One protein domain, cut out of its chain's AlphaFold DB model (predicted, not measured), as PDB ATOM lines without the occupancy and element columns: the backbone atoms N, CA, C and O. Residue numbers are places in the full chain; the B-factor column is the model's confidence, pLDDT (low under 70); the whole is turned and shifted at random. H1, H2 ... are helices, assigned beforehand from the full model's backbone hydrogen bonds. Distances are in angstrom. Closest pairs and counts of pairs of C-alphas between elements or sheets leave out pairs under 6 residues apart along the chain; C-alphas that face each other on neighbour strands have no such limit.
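This is residues 177 to 254 of the 369 residues of the protein "Hypothetical protein" of Alexandrium monilatum (UniProt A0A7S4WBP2). The longest helix, H3, makes a hairpin with H2, and H1 crosses over the later part of H3. From the end of H3, H4 and H5 fold round as a hook, so that H3, H4 and H5 make three sides of a flat, open frame in which H5 touches no helix. The printed part has 78 residues with five named helices, H1 to H5 in order along the chain, and no named strand; the class is all helix. It is compact, with a radius of gyration of the C-alphas of 13.0 A, and flat, spanning 34 by 29 by 14 A.

Find C-alpha 207 at (228.462, -23.468, -40.942); from there H3, residues 207 to 222, runs 23.0 A. Before it come H2, residues 189 to 201, 18.3 A long, and H1, residues 177 to 186, 14.3 A, which begins at C-alpha 177, (222.438, -33.804, -26.507). After it come H4, residues 224 to 234, 15.7 A, and H5, residues 237 to 247, 15.4 A, which ends at C-alpha 247, (220.496, -34.956, -38.653).

Look first at H3: with residues 207 to 214 alone it touches H2, the closest C-alphas being those of Val 200 and Ser 207, 5.6 A apart. This helical hairpin runs opposite ways at a shallow tilt of 34.5 degrees, only just short of steep. With residues 217 to 221 alone H3 touches H1, about perpendicular at 79 degrees; the closest C-alphas, of Ala 181 and Leu 217, are 4.6 A apart. H4 is close to H1 but not clearly touching, the closest C-alphas, of Leu 178 and Phe 228, being 7.7 A apart. H5 is apart from H1, H2 and H3, and meets H4 only through their link. In H1, H2, H3, H4 and H5 every O i to N i+4 pair is within hydrogen-bond range.

Look to Asp 201 and Ala 230 for the two C-alphas farthest apart, 34.9 A. The printed part has no cut, and the four links between helices are tight. Residues 224 to 254 have pLDDT under 70; the mean of the printed part is 71.6.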
ATOM      1  N   PRO A 177     222.631 -35.205 -26.131       79.19
ATOM      2  CA  PRO A 177     222.438 -33.804 -26.507       79.19
ATOM      3  C   PRO A 177     222.011 -32.927 -25.337       79.19
ATOM      4  O   PRO A 177     222.377 -31.761 -25.278       79.19
ATOM      5  N   LEU A 178     221.265 -33.498 -24.389       76.88
ATOM      6  CA  LEU A 178     220.879 -32.816 -23.163       76.88
ATOM      7  C   LEU A 178     222.096 -32.531 -22.279       76.88
ATOM      8  O   LEU A 178     222.248 -31.419 -21.783       76.88
ATOM      9  N   VAL A 179     222.975 -33.520 -22.104       79.19
ATOM     10  CA  VAL A 179     224.241 -33.331 -21.384       79.19
ATOM     11  C   VAL A 179     225.069 -32.250 -22.078       79.19
ATOM     12  O   VAL A 179     225.529 -31.320 -21.424       79.19
ATOM     13  N   LEU A 180     225.173 -32.297 -23.408       83.88
ATOM     14  CA  LEU A 180     225.890 -31.288 -24.182       83.88
ATOM     15  C   LEU A 180     225.267 -29.888 -24.044       83.88
ATOM     16  O   LEU A 180     225.991 -28.933 -23.786       83.88
ATOM     17  N   ALA A 181     223.944 -29.758 -24.148       85.81
ATOM     18  CA  ALA A 181     223.222 -28.498 -23.966       85.81
ATOM     19  C   ALA A 181     223.473 -27.900 -22.574       85.81
ATOM     20  O   ALA A 181     223.792 -26.717 -22.445       85.81
ATOM     21  N   ARG A 182     223.398 -28.731 -21.530       84.25
ATOM     22  CA  ARG A 182     223.673 -28.330 -20.145       84.25
ATOM     23  C   ARG A 182     225.116 -27.864 -19.956       84.25
ATOM     24  O   ARG A 182     225.333 -26.842 -19.310       84.25
ATOM     25  N   ILE A 183     226.081 -28.572 -20.545       85.94
ATOM     26  CA  ILE A 183     227.487 -28.155 -20.537       85.94
ATOM     27  C   ILE A 183     227.638 -26.798 -21.234       85.94
ATOM     28  O   ILE A 183     228.219 -25.880 -20.661       85.94
ATOM     29  N   LEU A 184     227.078 -26.637 -22.440       88.69
ATOM     30  CA  LEU A 184     227.172 -25.393 -23.209       88.69
ATOM     31  C   LEU A 184     226.558 -24.200 -22.467       88.69
ATOM     32  O   LEU A 184     227.118 -23.110 -22.517       88.69
ATOM     33  N   ALA A 185     225.464 -24.392 -21.730       88.31
ATOM     34  CA  ALA A 185     224.851 -23.320 -20.946       88.31
ATOM     35  C   ALA A 185     225.675 -22.862 -19.738       88.31
ATOM     36  O   ALA A 185     225.426 -21.781 -19.204       88.31
ATOM     37  N   LYS A 186     226.645 -23.665 -19.293       88.44
ATOM     38  CA  LYS A 186     227.597 -23.278 -18.243       88.44
ATOM     39  C   LYS A 186     228.840 -22.595 -18.809       88.44
ATOM     40  O   LYS A 186     229.584 -21.980 -18.049       88.44
ATOM     41  N   LEU A 187     229.067 -22.680 -20.120       85.94
ATOM     42  CA  LEU A 187     230.199 -22.034 -20.769       85.94
ATOM     43  C   LEU A 187     229.910 -20.553 -21.068       85.94
ATOM     44  O   LEU A 187     228.777 -20.187 -21.390       85.94
ATOM     45  N   PRO A 188     230.935 -19.684 -21.027       88.31
ATOM     46  CA  PRO A 188     230.821 -18.319 -21.522       88.31
ATOM     47  C   PRO A 188     230.377 -18.284 -22.998       88.31
ATOM     48  O   PRO A 188     230.846 -19.109 -23.788       88.31
ATOM     49  N   PRO A 189     229.552 -17.310 -23.432       89.75
ATOM     50  CA  PRO A 189     229.063 -17.243 -24.813       89.75
ATOM     51  C   PRO A 189     230.177 -17.232 -25.871       89.75
ATOM     52  O   PRO A 189     230.044 -17.847 -26.925       89.75
ATOM     53  N   ASN A 190     231.308 -16.582 -25.576       90.50
ATOM     54  CA  ASN A 190     232.478 -16.569 -26.456       90.50
ATOM     55  C   ASN A 190     233.102 -17.963 -26.632       90.50
ATOM     56  O   ASN A 190     233.586 -18.268 -27.719       90.50
ATOM     57  N   GLU A 191     233.075 -18.805 -25.595       87.69
ATOM     58  CA  GLU A 191     233.553 -20.189 -25.675       87.69
ATOM     59  C   GLU A 191     232.581 -21.054 -26.478       87.69
ATOM     60  O   GLU A 191     233.007 -21.848 -27.310       87.69
ATOM     61  N   VAL A 192     231.273 -20.851 -26.309       90.75
ATOM     62  CA  VAL A 192     230.245 -21.551 -27.096       90.75
ATOM     63  C   VAL A 192     230.422 -21.263 -28.591       90.75
ATOM     64  O   VAL A 192     230.548 -22.201 -29.377       90.75
ATOM     65  N   SER A 193     230.549 -19.989 -28.982       92.19
ATOM     66  CA  SER A 193     230.828 -19.603 -30.375       92.19
ATOM     67  C   SER A 193     232.181 -20.126 -30.872       92.19
ATOM     68  O   SER A 193     232.345 -20.456 -32.047       92.19
ATOM     69  N   ALA A 194     233.177 -20.219 -29.989       88.00
ATOM     70  CA  ALA A 194     234.477 -20.782 -30.322       88.00
ATOM     71  C   ALA A 194     234.401 -22.293 -30.599       88.00
ATOM     72  O   ALA A 194     235.069 -22.770 -31.519       88.00
ATOM     73  N   ILE A 195     233.597 -23.036 -29.835       88.44
ATOM     74  CA  ILE A 195     233.346 -24.462 -30.068       88.44
ATOM     75  C   ILE A 195     232.545 -24.638 -31.362       88.44
ATOM     76  O   ILE A 195     232.929 -25.461 -32.186       88.44
ATOM     77  N   GLU A 196     231.503 -23.839 -31.594       92.19
ATOM     78  CA  GLU A 196     230.732 -23.858 -32.845       92.19
ATOM     79  C   GLU A 196     231.641 -23.675 -34.070       92.19
ATOM     80  O   GLU A 196     231.676 -24.525 -34.960       92.19
ATOM     81  N   ALA A 197     232.466 -22.622 -34.073       89.88
ATOM     82  CA  ALA A 197     233.425 -22.373 -35.146       89.88
ATOM     83  C   ALA A 197     234.413 -23.538 -35.320       89.88
ATOM     84  O   ALA A 197     234.768 -23.893 -36.441       89.88
ATOM     85  N   TRP A 198     234.829 -24.179 -34.224       86.50
ATOM     86  CA  TRP A 198     235.729 -25.329 -34.291       86.50
ATOM     87  C   TRP A 198     235.100 -26.535 -35.009       86.50
ATOM     88  O   TRP A 198     235.794 -27.200 -35.780       86.50
ATOM     89  N   PHE A 199     233.799 -26.794 -34.833       87.00
ATOM     90  CA  PHE A 199     233.097 -27.854 -35.575       87.00
ATOM     91  C   PHE A 199     233.106 -27.594 -37.088       87.00
ATOM     92  O   PHE A 199     233.245 -28.535 -37.877       87.00
ATOM     93  N   VAL A 200     233.003 -26.326 -37.488       88.00
ATOM     94  CA  VAL A 200     233.077 -25.898 -38.892       88.00
ATOM     95  C   VAL A 200     234.506 -26.007 -39.427       88.00
ATOM     96  O   VAL A 200     234.711 -26.549 -40.513       88.00
ATOM     97  N   ASP A 201     235.500 -25.574 -38.648       84.06
ATOM     98  CA  ASP A 201     236.926 -25.612 -39.010       84.06
ATOM     99  C   ASP A 201     237.428 -27.053 -39.232       84.06
ATOM    100  O   ASP A 201     238.137 -27.340 -40.199       84.06
ATOM    101  N   GLU A 202     237.032 -27.995 -38.367       79.75
ATOM    102  CA  GLU A 202     237.316 -29.432 -38.538       79.75
ATOM    103  C   GLU A 202     236.470 -30.049 -39.668       79.75
ATOM    104  O   GLU A 202     236.704 -31.176 -40.121       79.75
ATOM    105  N   GLY A 203     235.478 -29.297 -40.151       81.69
ATOM    106  CA  GLY A 203     234.493 -29.701 -41.137       81.69
ATOM    107  C   GLY A 203     233.712 -30.931 -40.697       81.69
ATOM    108  O   GLY A 203     233.471 -31.808 -41.532       81.69
ATOM    109  N   ALA A 204     233.390 -30.984 -39.401       82.25
ATOM    110  CA  ALA A 204     232.441 -31.915 -38.812       82.25
ATOM    111  C   ALA A 204     231.007 -31.554 -39.225       82.25
ATOM    112  O   ALA A 204     230.210 -32.450 -39.485       82.25
ATOM    113  N   LEU A 205     230.707 -30.254 -39.338       85.44
ATOM    114  CA  LEU A 205     229.423 -29.724 -39.800       85.44
ATOM    115  C   LEU A 205     229.627 -28.524 -40.745       85.44
ATOM    116  O   LEU A 205     230.594 -27.777 -40.581       85.44
ATOM    117  N   PRO A 206     228.732 -28.305 -41.728       89.44
ATOM    118  CA  PRO A 206     228.621 -27.024 -42.426       89.44
ATOM    119  C   PRO A 206     228.292 -25.878 -41.458       89.44
ATOM    120  O   PRO A 206     227.656 -26.106 -40.431       89.44
ATOM    121  N   SER A 207     228.664 -24.642 -41.811       93.06
ATOM    122  CA  SER A 207     228.462 -23.468 -40.942       93.06
ATOM    123  C   SER A 207     227.003 -23.249 -40.537       93.06
ATOM    124  O   SER A 207     226.740 -22.965 -39.375       93.06
ATOM    125  N   GLU A 208     226.059 -23.400 -41.468       92.12
ATOM    126  CA  GLU A 208     224.626 -23.214 -41.195       92.12
ATOM    127  C   GLU A 208     224.091 -24.293 -40.242       92.12
ATOM    128  O   GLU A 208     223.453 -23.978 -39.243       92.12
ATOM    129  N   ALA A 209     224.442 -25.560 -40.484       88.38
ATOM    130  CA  ALA A 209     224.034 -26.676 -39.630       88.38
ATOM    131  C   ALA A 209     224.646 -26.596 -38.219       88.38
ATOM    132  O   ALA A 209     224.008 -26.984 -37.242       88.38
ATOM    133  N   ALA A 210     225.879 -26.090 -38.098       90.56
ATOM    134  CA  ALA A 210     226.491 -25.825 -36.800       90.56
ATOM    135  C   ALA A 210     225.720 -24.730 -36.044       90.56
ATOM    136  O   ALA A 210     225.340 -24.951 -34.897       90.56
ATOM    137  N   ALA A 211     225.404 -23.609 -36.695       91.94
ATOM    138  CA  ALA A 211     224.628 -22.534 -36.080       91.94
ATOM    139  C   ALA A 211     223.241 -23.012 -35.614       91.94
ATOM    140  O   ALA A 211     222.831 -22.733 -34.485       91.94
ATOM    141  N   GLU A 212     222.537 -23.791 -36.441       88.38
ATOM    142  CA  GLU A 212     221.242 -24.383 -36.082       88.38
ATOM    143  C   GLU A 212     221.346 -25.323 -34.874       88.38
ATOM    144  O   GLU A 212     220.522 -25.248 -33.960       88.38
ATOM    145  N   LEU A 213     222.377 -26.173 -34.828       87.50
ATOM    146  CA  LEU A 213     222.612 -27.072 -33.698       87.50
ATOM    147  C   LEU A 213     222.844 -26.312 -32.403       87.50
ATOM    148  O   LEU A 213     222.227 -26.618 -31.387       87.50
ATOM    149  N   PHE A 214     223.756 -25.343 -32.424       91.00
ATOM    150  CA  PHE A 214     224.119 -24.598 -31.228       91.00
ATOM    151  C   PHE A 214     222.955 -23.727 -30.749       91.00
ATOM    152  O   PHE A 214     222.732 -23.635 -29.542       91.00
ATOM    153  N   ALA A 215     222.139 -23.190 -31.661       89.81
ATOM    154  CA  ALA A 215     220.885 -22.531 -31.312       89.81
ATOM    155  C   ALA A 215     219.888 -23.500 -30.650       89.81
ATOM    156  O   ALA A 215     219.315 -23.170 -29.610       89.81
ATOM    157  N   ALA A 216     219.713 -24.706 -31.200       86.75
ATOM    158  CA  ALA A 216     218.835 -25.724 -30.626       86.75
ATOM    159  C   ALA A 216     219.316 -26.192 -29.243       86.75
ATOM    160  O   ALA A 216     218.511 -26.310 -28.320       86.75
ATOM    161  N   LEU A 217     220.623 -26.400 -29.064       87.62
ATOM    162  CA  LEU A 217     221.224 -26.759 -27.776       87.62
ATOM    163  C   LEU A 217     221.091 -25.624 -26.750       87.62
ATOM    164  O   LEU A 217     220.783 -25.881 -25.588       87.62
ATOM    165  N   ALA A 218     221.264 -24.368 -27.167       87.56
ATOM    166  CA  ALA A 218     221.071 -23.212 -26.296       87.56
ATOM    167  C   ALA A 218     219.612 -23.085 -25.829       87.56
ATOM    168  O   ALA A 218     219.368 -22.840 -24.649       87.56
ATOM    169  N   GLN A 219     218.642 -23.303 -26.724       85.00
ATOM    170  CA  GLN A 219     217.220 -23.350 -26.363       85.00
ATOM    171  C   GLN A 219     216.927 -24.522 -25.424       85.00
ATOM    172  O   GLN A 219     216.277 -24.348 -24.397       85.00
ATOM    173  N   ALA A 220     217.460 -25.705 -25.737       81.44
ATOM    174  CA  ALA A 220     217.288 -26.905 -24.933       81.44
ATOM    175  C   ALA A 220     217.761 -26.714 -23.485       81.44
ATOM    176  O   ALA A 220     217.100 -27.157 -22.548       81.44
ATOM    177  N   ALA A 221     218.867 -25.999 -23.291       83.38
ATOM    178  CA  ALA A 221     219.393 -25.737 -21.962       83.38
ATOM    179  C   ALA A 221     218.524 -24.781 -21.120       83.38
ATOM    180  O   ALA A 221     218.556 -24.852 -19.894       83.38
ATOM    181  N   GLN A 222     217.732 -23.909 -21.754       81.81
ATOM    182  CA  GLN A 222     216.818 -22.989 -21.058       81.81
ATOM    183  C   GLN A 222     215.543 -23.678 -20.565       81.81
ATOM    184  O   GLN A 222     214.922 -23.227 -19.606       81.81
ATOM    185  N   VAL A 223     215.151 -24.766 -21.225       77.44
ATOM    186  CA  VAL A 223     213.863 -25.442 -21.033       77.44
ATOM    187  C   VAL A 223     213.792 -26.226 -19.703       77.44
ATOM    188  O   VAL A 223     212.711 -26.602 -19.254       77.44
ATOM    189  N   GLY A 224     214.913 -26.347 -18.984       63.94
ATOM    190  CA  GLY A 224     214.977 -26.923 -17.642       63.94
ATOM    191  C   GLY A 224     214.773 -28.441 -17.616       63.94
ATOM    192  O   GLY A 224     214.217 -29.051 -18.532       63.94
ATOM    193  N   ASP A 225     215.226 -29.075 -16.535       60.25
ATOM    194  CA  ASP A 225     215.275 -30.541 -16.430       60.25
ATOM    195  C   ASP A 225     213.894 -31.206 -16.492       60.25
ATOM    196  O   ASP A 225     213.768 -32.321 -16.994       60.25
ATOM    197  N   ALA A 226     212.850 -30.511 -16.034       59.88
ATOM    198  CA  ALA A 226     211.488 -31.039 -15.986       59.88
ATOM    199  C   ALA A 226     210.872 -31.226 -17.381       59.88
ATOM    200  O   ALA A 226     210.223 -32.236 -17.644       59.88
ATOM    201  N   VAL A 227     211.088 -30.276 -18.293       57.41
ATOM    202  CA  VAL A 227     210.532 -30.361 -19.650       57.41
ATOM    203  C   VAL A 227     211.365 -31.306 -20.510       57.41
ATOM    204  O   VAL A 227     210.814 -31.981 -21.373       57.41
ATOM    205  N   PHE A 228     212.668 -31.431 -20.242       56.66
ATOM    206  CA  PHE A 228     213.492 -32.426 -20.925       56.66
ATOM    207  C   PHE A 228     213.219 -33.856 -20.477       56.66
ATOM    208  O   PHE A 228     213.237 -34.736 -21.327       56.66
ATOM    209  N   GLY A 229     212.914 -34.087 -19.196       56.19
ATOM    210  CA  GLY A 229     212.396 -35.380 -18.744       56.19
ATOM    211  C   GLY A 229     211.115 -35.747 -19.496       56.19
ATOM    212  O   GLY A 229     211.021 -36.831 -20.058       56.19
ATOM    213  N   ALA A 230     210.190 -34.791 -19.637       52.81
ATOM    214  CA  ALA A 230     208.967 -34.990 -20.414       52.81
ATOM    215  C   ALA A 230     209.220 -35.162 -21.927       52.81
ATOM    216  O   ALA A 230     208.502 -35.905 -22.587       52.81
ATOM    217  N   LEU A 231     210.218 -34.487 -22.510       46.66
ATOM    218  CA  LEU A 231     210.584 -34.652 -23.923       46.66
ATOM    219  C   LEU A 231     211.315 -35.972 -24.174       46.66
ATOM    220  O   LEU A 231     211.015 -36.612 -25.170       46.66
ATOM    221  N   SER A 232     212.212 -36.417 -23.288       50.25
ATOM    222  CA  SER A 232     212.886 -37.713 -23.432       50.25
ATOM    223  C   SER A 232     211.950 -38.887 -23.169       50.25
ATOM    224  O   SER A 232     212.151 -39.941 -23.743       50.25
ATOM    225  N   GLU A 233     210.925 -38.718 -22.327       49.53
ATOM    226  CA  GLU A 233     209.845 -39.707 -22.181       49.53
ATOM    227  C   GLU A 233     208.944 -39.776 -23.425       49.53
ATOM    228  O   GLU A 233     208.344 -40.813 -23.692       49.53
ATOM    229  N   ASN A 234     208.849 -38.684 -24.194       44.78
ATOM    230  CA  ASN A 234     208.059 -38.614 -25.428       44.78
ATOM    231  C   ASN A 234     208.865 -38.906 -26.702       44.78
ATOM    232  O   ASN A 234     208.271 -39.093 -27.763       44.78
ATOM    233  N   TRP A 235     210.195 -38.896 -26.633       47.38
ATOM    234  CA  TRP A 235     211.055 -39.342 -27.720       47.38
ATOM    235  C   TRP A 235     211.355 -40.807 -27.433       47.38
ATOM    236  O   TRP A 235     212.121 -41.102 -26.521       47.38
ATOM    237  N   ASP A 236     210.744 -41.720 -28.192       49.00
ATOM    238  CA  ASP A 236     211.170 -43.123 -28.173       49.00
ATOM    239  C   ASP A 236     212.703 -43.156 -28.318       49.00
ATOM    240  O   ASP A 236     213.258 -42.407 -29.127       49.00
ATOM    241  N   GLU A 237     213.412 -43.987 -27.543       49.12
ATOM    242  CA  GLU A 237     214.887 -44.072 -27.606       49.12
ATOM    243  C   GLU A 237     215.373 -44.284 -29.059       49.12
ATOM    244  O   GLU A 237     216.377 -43.709 -29.488       49.12
ATOM    245  N   ASP A 238     214.577 -45.007 -29.856       46.28
ATOM    246  CA  ASP A 238     214.769 -45.216 -31.294       46.28
ATOM    247  C   ASP A 238     214.665 -43.928 -32.140       46.28
ATOM    248  O   ASP A 238     215.336 -43.814 -33.171       46.28
ATOM    249  N   ASP A 239     213.834 -42.963 -31.744       50.53
ATOM    250  CA  ASP A 239     213.648 -41.680 -32.429       50.53
ATOM    251  C   ASP A 239     214.758 -40.686 -32.087       50.53
ATOM    252  O   ASP A 239     215.189 -39.954 -32.978       50.53
ATOM    253  N   VAL A 240     215.292 -40.700 -30.860       44.69
ATOM    254  CA  VAL A 240     216.481 -39.905 -30.505       44.69
ATOM    255  C   VAL A 240     217.663 -40.358 -31.366       44.69
ATOM    256  O   VAL A 240     218.266 -39.555 -32.079       44.69
ATOM    257  N   ASP A 241     217.953 -41.660 -31.383       46.41
ATOM    258  CA  ASP A 241     219.090 -42.217 -32.118       46.41
ATOM    259  C   ASP A 241     218.952 -42.036 -33.636       46.41
ATOM    260  O   ASP A 241     219.932 -41.695 -34.314       46.41
ATOM    261  N   ARG A 242     217.737 -42.194 -34.187       49.56
ATOM    262  CA  ARG A 242     217.441 -41.904 -35.604       49.56
ATOM    263  C   ARG A 242     217.493 -40.423 -35.930       49.56
ATOM    264  O   ARG A 242     217.943 -40.082 -37.024       49.56
ATOM    265  N   PHE A 243     217.055 -39.554 -35.024       46.84
ATOM    266  CA  PHE A 243     217.162 -38.113 -35.193       46.84
ATOM    267  C   PHE A 243     218.632 -37.717 -35.300       46.84
ATOM    268  O   PHE A 243     219.007 -37.086 -36.282       46.84
ATOM    269  N   TRP A 244     219.493 -38.176 -34.389       50.84
ATOM    270  CA  TRP A 244     220.919 -37.841 -34.432       50.84
ATOM    271  C   TRP A 244     221.618 -38.417 -35.648       50.84
ATOM    272  O   TRP A 244     222.348 -37.700 -36.329       50.84
ATOM    273  N   THR A 245     221.370 -39.684 -35.979       51.22
ATOM    274  CA  THR A 245     221.958 -40.268 -37.192       51.22
ATOM    275  C   THR A 245     221.406 -39.653 -38.476       51.22
ATOM    276  O   THR A 245     222.149 -39.545 -39.446       51.22
ATOM    277  N   GLY A 246     220.144 -39.224 -38.519       47.84
ATOM    278  CA  GLY A 246     219.560 -38.535 -39.673       47.84
ATOM    279  C   GLY A 246     220.073 -37.102 -39.827       47.84
ATOM    280  O   GLY A 246     220.491 -36.706 -40.917       47.84
ATOM    281  N   TRP A 247     220.098 -36.358 -38.725       44.72
ATOM    282  CA  TRP A 247     220.496 -34.956 -38.653       44.72
ATOM    283  C   TRP A 247     222.002 -34.770 -38.893       44.72
ATOM    284  O   TRP A 247     222.388 -33.957 -39.728       44.72
ATOM    285  N   LEU A 248     222.865 -35.606 -38.294       43.84
ATOM    286  CA  LEU A 248     224.317 -35.598 -38.559       43.84
ATOM    287  C   LEU A 248     224.674 -35.976 -40.010       43.84
ATOM    288  O   LEU A 248     225.773 -35.684 -40.472       43.84
ATOM    289  N   VAL A 249     223.757 -36.618 -40.742       45.47
ATOM    290  CA  VAL A 249     223.904 -36.943 -42.175       45.47
ATOM    291  C   VAL A 249     223.381 -35.799 -43.065       45.47
ATOM    292  O   VAL A 249     223.353 -35.924 -44.288       45.47
ATOM    293  N   GLY A 250     222.971 -34.669 -42.476       32.34
ATOM    294  CA  GLY A 250     222.411 -33.529 -43.200       32.34
ATOM    295  C   GLY A 250     221.075 -33.850 -43.870       32.34
ATOM    296  O   GLY A 250     220.691 -33.185 -44.832       32.34
ATOM    297  N   ARG A 251     220.365 -34.894 -43.412       42.81
ATOM    298  CA  ARG A 251     218.995 -35.117 -43.870       42.81
ATOM    299  C   ARG A 251     218.107 -34.072 -43.203       42.81
ATOM    300  O   ARG A 251     218.217 -33.902 -41.988       42.81
ATOM    301  N   PRO A 252     217.218 -33.405 -43.960       37.84
ATOM    302  CA  PRO A 252     216.235 -32.525 -43.357       37.84
ATOM    303  C   PRO A 252     215.456 -33.338 -42.328       37.84
ATOM    304  O   PRO A 252     214.975 -34.436 -42.631       37.84
ATOM    305  N   VAL A 253     215.394 -32.819 -41.103       44.44
ATOM    306  CA  VAL A 253     214.598 -33.415 -40.035       44.44
ATOM    307  C   VAL A 253     213.175 -33.525 -40.578       44.44
ATOM    308  O   VAL A 253     212.619 -32.503 -40.986       44.44
ATOM    309  N   PRO A 254     212.568 -34.722 -40.646       40.16
ATOM    310  CA  PRO A 254     211.138 -34.780 -40.877       40.16
ATOM    311  C   PRO A 254     210.501 -34.019 -39.716       40.16
ATOM    312  O   PRO A 254     210.677 -34.423 -38.569       40.16
TER     313      PRO A 254